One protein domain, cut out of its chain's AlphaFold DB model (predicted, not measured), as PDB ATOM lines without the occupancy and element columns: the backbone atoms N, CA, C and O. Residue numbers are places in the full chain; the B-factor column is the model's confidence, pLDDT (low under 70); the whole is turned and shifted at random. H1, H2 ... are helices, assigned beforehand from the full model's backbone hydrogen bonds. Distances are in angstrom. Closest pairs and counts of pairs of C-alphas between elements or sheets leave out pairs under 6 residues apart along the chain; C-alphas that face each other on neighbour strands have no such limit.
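Overview. This is residues 2 to 64 of the 65 residues of the protein "Transposase" of Acetobacter ghanensis (UniProt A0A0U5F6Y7). One long helix, H2, makes a bare shaft, with a loose loop and the short helix H1 at its first end and two short helices, H3 and H4, strung out beyond its last end. The 63 printed residues hold four named helices, H1 to H4 in chain order, and no named strand: all helix. The whole is extended, a rod of 54 by 26 by 20 A, with a radius of gyration of the C-alphas of 19.1 A.

Arrangement. H2, residues 28 to 46, touches no helix, and residues 35 to 48 stand free. H2 and H3, residues 48 to 51, meet only through their tight link. H4, residues 58 to 63, is apart from both, and H1, residues 2 to 7, is apart from H2, H3 and H4. Every O i to N i+4 pair is within hydrogen-bond range in H1, 11 of 15 in H2 and 1 of 2 in H4; H3 is too short for one.

Along the chain. H2 is 27.7 A long, from C-alpha 28 at (167.642, 131.225, 144.362) to C-alpha 46 at (161.076, 104.626, 140.243). H1 measures 8.6 A, H3 5.1 A and H4 8.8 A.

Size, cuts and confidence. The farthest C-alphas, of Thr 22 and Lys 58, are 53.9 A apart. The printed part has no cut; H1 to H2 is a long link of 20 residues. Residues 55 to 56, 58 and 60 to 64 have pLDDT under 70.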
ATOM      1  N   ILE A   2     150.632 133.369 145.547       85.50
ATOM      2  CA  ILE A   2     151.574 133.588 146.658       85.50
ATOM      3  C   ILE A   2     150.878 134.115 147.914       85.50
ATOM      4  O   ILE A   2     151.196 133.660 149.006       85.50
ATOM      5  N   ASP A   3     149.875 134.976 147.764       87.44
ATOM      6  CA  ASP A   3     149.144 135.531 148.912       87.44
ATOM      7  C   ASP A   3     148.393 134.446 149.690       87.44
ATOM      8  O   ASP A   3     148.363 134.472 150.913       87.44
ATOM      9  N   ARG A   4     147.902 133.408 148.997       92.38
ATOM     10  CA  ARG A   4     147.287 132.235 149.636       92.38
ATOM     11  C   ARG A   4     148.311 131.375 150.383       92.38
ATOM     12  O   ARG A   4     147.975 130.787 151.399       92.38
ATOM     13  N   LEU A   5     149.548 131.284 149.883       89.50
ATOM     14  CA  LEU A   5     150.631 130.562 150.566       89.50
ATOM     15  C   LEU A   5     151.063 131.308 151.831       89.50
ATOM     16  O   LEU A   5     151.179 130.694 152.886       89.50
ATOM     17  N   LYS A   6     151.186 132.638 151.746       90.06
ATOM     18  CA  LYS A   6     151.466 133.501 152.899       90.06
ATOM     19  C   LYS A   6     150.364 133.429 153.959       90.06
ATOM     20  O   LYS A   6     150.679 133.293 155.131       90.06
ATOM     21  N   GLN A   7     149.091 133.443 153.553       94.38
ATOM     22  CA  GLN A   7     147.949 133.260 154.465       94.38
ATOM     23  C   GLN A   7     147.979 131.911 155.196       94.38
ATOM     24  O   GLN A   7     147.511 131.814 156.323       94.38
ATOM     25  N   ARG A   8     148.549 130.874 154.575       93.06
ATOM     26  CA  ARG A   8     148.750 129.551 155.185       93.06
ATOM     27  C   ARG A   8     150.054 129.442 155.990       93.06
ATOM     28  O   ARG A   8     150.440 128.337 156.350       93.06
ATOM     29  N   GLY A   9     150.768 130.547 156.212       91.25
ATOM     30  CA  GLY A   9     152.050 130.557 156.926       91.25
ATOM     31  C   GLY A   9     153.202 129.892 156.164       91.25
ATOM     32  O   GLY A   9     154.227 129.570 156.750       91.25
ATOM     33  N   THR A  10     153.053 129.655 154.857       89.69
ATOM     34  CA  THR A  10     154.084 129.016 154.029       89.69
ATOM     35  C   THR A  10     154.928 130.069 153.318       89.69
ATOM     36  O   THR A  10     154.394 130.879 152.556       89.69
ATOM     37  N   THR A  11     156.251 130.012 153.491       88.69
ATOM     38  CA  THR A  11     157.199 130.882 152.779       88.69
ATOM     39  C   THR A  11     157.382 130.405 151.333       88.69
ATOM     40  O   THR A  11     157.923 129.323 151.103       88.69
ATOM     41  N   PRO A  12     156.945 131.175 150.319       88.06
ATOM     42  CA  PRO A  12     156.991 130.725 148.937       88.06
ATOM     43  C   PRO A  12     158.328 131.084 148.284       88.06
ATOM     44  O   PRO A  12     158.554 132.236 147.913       88.06
ATOM     45  N   VAL A  13     159.177 130.081 148.061       90.38
ATOM     46  CA  VAL A  13     160.443 130.216 147.320       90.38
ATOM     47  C   VAL A  13     160.251 129.724 145.884       90.38
ATOM     48  O   VAL A  13     160.759 128.687 145.469       90.38
ATOM     49  N   ILE A  14     159.405 130.437 145.132       89.31
ATOM     50  CA  ILE A  14     159.046 130.089 143.749       89.31
ATOM     51  C   ILE A  14     159.473 131.234 142.825       89.31
ATOM     52  O   ILE A  14     158.851 132.308 142.874       89.31
ATOM     53  N   PRO A  15     160.482 131.017 141.961       88.88
ATOM     54  CA  PRO A  15     160.999 132.062 141.099       88.88
ATOM     55  C   PRO A  15     159.923 132.527 140.108       88.88
ATOM     56  O   PRO A  15     159.107 131.732 139.627       88.88
ATOM     57  N   PRO A  16     159.856 133.835 139.812       89.88
ATOM     58  CA  PRO A  16     158.968 134.347 138.782       89.88
ATOM     59  C   PRO A  16     159.442 133.891 137.395       89.88
ATOM     60  O   PRO A  16     160.633 133.726 137.149       89.88
ATOM     61  N   LYS A  17     158.497 133.740 136.461       88.44
ATOM     62  CA  LYS A  17     158.815 133.506 135.047       88.44
ATOM     63  C   LYS A  17     159.595 134.701 134.478       88.44
ATOM     64  O   LYS A  17     159.361 135.838 134.889       88.44
ATOM     65  N   CYS A  18     160.492 134.456 133.525       84.69
ATOM     66  CA  CYS A  18     161.379 135.473 132.943       84.69
ATOM     67  C   CYS A  18     160.639 136.675 132.324       84.69
ATOM     68  O   CYS A  18     161.119 137.799 132.413       84.69
ATOM     69  N   ASN A  19     159.447 136.456 131.764       89.06
ATOM     70  CA  ASN A  19     158.609 137.476 131.122       89.06
ATOM     71  C   ASN A  19     157.657 138.210 132.089       89.06
ATOM     72  O   ASN A  19     156.693 138.844 131.665       89.06
ATOM     73  N   ARG A  20     157.865 138.087 133.403       88.94
ATOM     74  CA  ARG A  20     157.018 138.716 134.420       88.94
ATOM     75  C   ARG A  20     157.369 140.204 134.559       88.94
ATOM     76  O   ARG A  20     158.482 140.524 134.964       88.94
ATOM     77  N   THR A  21     156.393 141.088 134.338       87.50
ATOM     78  CA  THR A  21     156.549 142.553 134.470       87.50
ATOM     79  C   THR A  21     156.985 142.965 135.878       87.50
ATOM     80  O   THR A  21     157.965 143.678 136.053       87.50
ATOM     81  N   THR A  22     156.312 142.452 136.910       85.31
ATOM     82  CA  THR A  22     156.703 142.687 138.307       85.31
ATOM     83  C   THR A  22     157.595 141.553 138.795       85.31
ATOM     84  O   THR A  22     157.113 140.450 139.099       85.31
ATOM     85  N   ARG A  23     158.903 141.815 138.884       81.62
ATOM     86  CA  ARG A  23     159.865 140.864 139.450       81.62
ATOM     87  C   ARG A  23     159.672 140.757 140.963       81.62
ATOM     88  O   ARG A  23     159.515 141.750 141.661       81.62
ATOM     89  N   ARG A  24     159.676 139.523 141.465       85.88
ATOM     90  CA  ARG A  24     159.588 139.209 142.896       85.88
ATOM     91  C   ARG A  24     160.965 138.786 143.389       85.88
ATOM     92  O   ARG A  24     161.598 137.958 142.735       85.88
ATOM     93  N   LYS A  25     161.399 139.301 144.542       85.06
ATOM     94  CA  LYS A  25     162.576 138.754 145.230       85.06
ATOM     95  C   LYS A  25     162.290 137.301 145.607       85.06
ATOM     96  O   LYS A  25     161.245 137.006 146.179       85.06
ATOM     97  N   THR A  26     163.200 136.417 145.221       88.12
ATOM     98  CA  THR A  26     163.162 134.985 145.524       88.12
ATOM     99  C   THR A  26     164.575 134.570 145.891       88.12
ATOM    100  O   THR A  26     165.519 135.020 145.243       88.12
ATOM    101  N   ASP A  27     164.715 133.737 146.914       90.31
ATOM    102  CA  ASP A  27     165.991 133.115 147.245       90.31
ATOM    103  C   ASP A  27     166.281 131.982 146.251       90.31
ATOM    104  O   ASP A  27     165.610 130.948 146.235       90.31
ATOM    105  N   PHE A  28     167.254 132.206 145.372       89.88
ATOM    106  CA  PHE A  28     167.642 131.225 144.362       89.88
ATOM    107  C   PHE A  28     168.533 130.114 144.925       89.88
ATOM    108  O   PHE A  28     168.538 129.025 144.351       89.88
ATOM    109  N   SER A  29     169.231 130.353 146.041       91.38
ATOM    110  CA  SER A  29     170.039 129.330 146.711       91.38
ATOM    111  C   SER A  29     169.128 128.253 147.291       91.38
ATOM    112  O   SER A  29     169.236 127.079 146.940       91.38
ATOM    113  N   LEU A  30     168.125 128.673 148.063       90.00
ATOM    114  CA  LEU A  30     167.139 127.765 148.651       90.00
ATOM    115  C   LEU A  30     166.286 127.071 147.572       90.00
ATOM    116  O   LEU A  30     165.975 125.883 147.674       90.00
ATOM    117  N   TYR A  31     165.955 127.765 146.474       91.44
ATOM    118  CA  TYR A  31     165.300 127.123 145.327       91.44
ATOM    119  C   TYR A  31     166.154 126.005 144.702       91.44
ATOM    120  O   TYR A  31     165.603 124.988 144.276       91.44
ATOM    121  N   HIS A  32     167.477 126.175 144.639       91.38
ATOM    122  CA  HIS A  32     168.383 125.178 144.070       91.38
ATOM    123  C   HIS A  32     168.444 123.904 144.920       91.38
ATOM    124  O   HIS A  32     168.383 122.798 144.379       91.38
ATOM    125  N   GLU A  33     168.473 124.040 146.245       93.75
ATOM    126  CA  GLU A  33     168.485 122.905 147.179       93.75
ATOM    127  C   GLU A  33     167.256 121.996 147.015       93.75
ATOM    128  O   GLU A  33     167.352 120.772 147.160       93.75
ATOM    129  N   ARG A  34     166.111 122.556 146.594       92.38
ATOM    130  CA  ARG A  34     164.882 121.797 146.304       92.38
ATOM    131  C   ARG A  34     165.102 120.663 145.297       92.38
ATOM    132  O   ARG A  34     164.478 119.610 145.425       92.38
ATOM    133  N   ASN A  35     165.999 120.842 144.324       93.69
ATOM    134  CA  ASN A  35     166.300 119.822 143.315       93.69
ATOM    135  C   ASN A  35     166.867 118.533 143.940       93.69
ATOM    136  O   ASN A  35     166.599 117.447 143.431       93.69
ATOM    137  N   LEU A  36     167.602 118.616 145.055       95.12
ATOM    138  CA  LEU A  36     168.112 117.427 145.749       95.12
ATOM    139  C   LEU A  36     166.964 116.585 146.313       95.12
ATOM    140  O   LEU A  36     166.900 115.375 146.087       95.12
ATOM    141  N   ILE A  37     166.018 117.248 146.978       94.00
ATOM    142  CA  ILE A  37     164.821 116.621 147.548       94.00
ATOM    143  C   ILE A  37     163.964 116.015 146.429       94.00
ATOM    144  O   ILE A  37     163.552 114.857 146.510       94.00
ATOM    145  N   GLU A  38     163.738 116.757 145.343       93.94
ATOM    146  CA  GLU A  38     162.979 116.267 144.186       93.94
ATOM    147  C   GLU A  38     163.623 115.033 143.548       93.94
ATOM    148  O   GLU A  38     162.928 114.053 143.271       93.94
ATOM    149  N   ARG A  39     164.947 115.040 143.353       95.69
ATOM    150  CA  ARG A  39     165.691 113.893 142.807       95.69
ATOM    151  C   ARG A  39     165.606 112.673 143.714       95.69
ATOM    152  O   ARG A  39     165.415 111.566 143.208       95.69
ATOM    153  N   PHE A  40     165.698 112.870 145.026       95.06
ATOM    154  CA  PHE A  40     165.535 111.796 146.002       95.06
ATOM    155  C   PHE A  40     164.155 111.135 145.881       95.06
ATOM    156  O   PHE A  40     164.063 109.922 145.672       95.06
ATOM    157  N   PHE A  41     163.079 111.926 145.900       92.31
ATOM    158  CA  PHE A  41     161.726 111.388 145.738       92.31
ATOM    159  C   PHE A  41     161.481 110.797 144.352       92.31
ATOM    160  O   PHE A  41     160.764 109.804 144.240       92.31
ATOM    161  N   ASN A  42     162.071 111.360 143.295       93.50
ATOM    162  CA  ASN A  42     161.977 110.780 141.960       93.50
ATOM    163  C   ASN A  42     162.583 109.372 141.938       93.50
ATOM    164  O   ASN A  42     161.947 108.440 141.451       93.50
ATOM    165  N   LYS A  43     163.759 109.186 142.551       90.62
ATOM    166  CA  LYS A  43     164.385 107.866 142.683       90.62
ATOM    167  C   LYS A  43     163.507 106.903 143.486       90.62
ATOM    168  O   LYS A  43     163.286 105.786 143.035       90.62
ATOM    169  N   LEU A  44     162.929 107.342 144.608       90.25
ATOM    170  CA  LEU A  44     161.974 106.522 145.370       90.25
ATOM    171  C   LEU A  44     160.755 106.108 144.533       90.25
ATOM    172  O   LEU A  44     160.295 104.971 144.628       90.25
ATOM    173  N   LYS A  45     160.240 107.007 143.686       87.25
ATOM    174  CA  LYS A  45     159.100 106.719 142.806       87.25
ATOM    175  C   LYS A  45     159.425 105.677 141.736       87.25
ATOM    176  O   LYS A  45     158.555 104.859 141.452       87.25
ATOM    177  N   GLN A  46     160.648 105.658 141.200       86.56
ATOM    178  CA  GLN A  46     161.076 104.626 140.243       86.56
ATOM    179  C   GLN A  46     160.989 103.217 140.849       86.56
ATOM    180  O   GLN A  46     160.527 102.285 140.204       86.56
ATOM    181  N   PHE A  47     161.334 103.066 142.130       84.25
ATOM    182  CA  PHE A  47     161.276 101.772 142.821       84.25
ATOM    183  C   PHE A  47     159.898 101.439 143.410       84.25
ATOM    184  O   PHE A  47     159.734 100.399 144.054       84.25
ATOM    185  N   ARG A  48     158.883 102.286 143.195       83.50
ATOM    186  CA  ARG A  48     157.561 102.116 143.813       83.50
ATOM    187  C   ARG A  48     156.867 100.835 143.351       83.50
ATOM    188  O   ARG A  48     156.285 100.155 144.186       83.50
ATOM    189  N   ALA A  49     156.971 100.484 142.065       76.12
ATOM    190  CA  ALA A  49     156.377  99.265 141.503       76.12
ATOM    191  C   ALA A  49     157.006  97.976 142.064       76.12
ATOM    192  O   ALA A  49     156.299  96.994 142.299       76.12
ATOM    193  N   ILE A  50     158.316  98.006 142.337       76.56
ATOM    194  CA  ILE A  50     159.050  96.900 142.964       76.56
ATOM    195  C   ILE A  50     158.626  96.757 144.429       76.56
ATOM    196  O   ILE A  50     158.273  95.662 144.865       76.56
ATOM    197  N   ALA A  51     158.600  97.866 145.176       76.81
ATOM    198  CA  ALA A  51     158.232  97.874 146.590       76.81
ATOM    199  C   ALA A  51     156.798  97.372 146.829       76.81
ATOM    200  O   ALA A  51     156.555  96.618 147.768       76.81
ATOM    201  N   THR A  52     155.851  97.740 145.961       79.88
ATOM    202  CA  THR A  52     154.453  97.290 146.056       79.88
ATOM    203  C   THR A  52     154.183  95.963 145.339       79.88
ATOM    204  O   THR A  52     153.039  95.517 145.322       79.88
ATOM    205  N   ARG A  53     155.204  95.325 144.741       73.31
ATOM    206  CA  ARG A  53     155.106  94.086 143.941       73.31
ATOM    207  C   ARG A  53     154.121  94.137 142.758       73.31
ATOM    208  O   ARG A  53     153.728  93.084 142.259       73.31
ATOM    209  N   TYR A  54     153.758  95.320 142.260       74.19
ATOM    210  CA  TYR A  54     152.858  95.427 141.100       74.19
ATOM    211  C   TYR A  54     153.463  94.842 139.825       74.19
ATOM    212  O   TYR A  54     152.736  94.307 138.995       74.19
ATOM    213  N   ASP A  55     154.787  94.859 139.715       67.06
ATOM    214  CA  ASP A  55     155.519  94.313 138.569       67.06
ATOM    215  C   ASP A  55     155.289  92.801 138.359       67.06
ATOM    216  O   ASP A  55     155.465  92.278 137.266       67.06
ATOM    217  N   LYS A  56     154.848  92.081 139.405       68.38
ATOM    218  CA  LYS A  56     154.593  90.629 139.362       68.38
ATOM    219  C   LYS A  56     153.134  90.253 139.103       68.38
ATOM    220  O   LYS A  56     152.823  89.066 139.004       68.38
ATOM    221  N   LEU A  57     152.224  91.224 139.035       73.06
ATOM    222  CA  LEU A  57     150.825  90.951 138.718       73.06
ATOM    223  C   LEU A  57     150.704  90.740 137.205       73.06
ATOM    224  O   LEU A  57     151.116  91.592 136.421       73.06
ATOM    225  N   LYS A  58     150.127  89.604 136.787       67.56
ATOM    226  CA  LYS A  58     149.970  89.254 135.361       67.56
ATOM    227  C   LYS A  58     149.326  90.377 134.537       67.56
ATOM    228  O   LYS A  58     149.722  90.584 133.398       67.56
ATOM    229  N   SER A  59     148.357  91.099 135.104       72.31
ATOM    230  CA  SER A  59     147.651  92.187 134.417       72.31
ATOM    231  C   SER A  59     148.511  93.433 134.202       72.31
ATOM    232  O   SER A  59     148.412  94.050 133.148       72.31
ATOM    233  N   THR A  60     149.369  93.799 135.156       67.94
ATOM    234  CA  THR A  60     150.292  94.936 135.015       67.94
ATOM    235  C   THR A  60     151.505  94.594 134.159       67.94
ATOM    236  O   THR A  60     151.948  95.453 133.406       67.94
ATOM    237  N   PHE A  61     152.004  93.354 134.206       66.12
ATOM    238  CA  PHE A  61     153.103  92.904 133.344       66.12
ATOM    239  C   PHE A  61     152.720  92.934 131.854       66.12
ATOM    240  O   PHE A  61     153.478  93.446 131.038       66.12
ATOM    241  N   LEU A  62     151.518  92.460 131.498       68.38
ATOM    242  CA  LEU A  62     151.027  92.489 130.110       68.38
ATOM    243  C   LEU A  62     150.753  93.904 129.581       68.38
ATOM    244  O   LEU A  62     150.753  94.097 128.374       68.38
ATOM    245  N   ALA A  63     150.505  94.878 130.458       68.50
ATOM    246  CA  ALA A  63     150.259  96.268 130.075       68.50
ATOM    247  C   ALA A  63     151.546  97.104 129.932       68.50
ATOM    248  O   ALA A  63     151.483  98.238 129.465       68.50
ATOM    249  N   ALA A  64     152.686  96.580 130.390       66.62
ATOM    250  CA  ALA A  64     153.982  97.255 130.355       66.62
ATOM    251  C   ALA A  64     154.857  96.855 129.148       66.62
ATOM    252  O   ALA A  64     155.905  97.472 128.952       66.62
TER     253      ALA A  64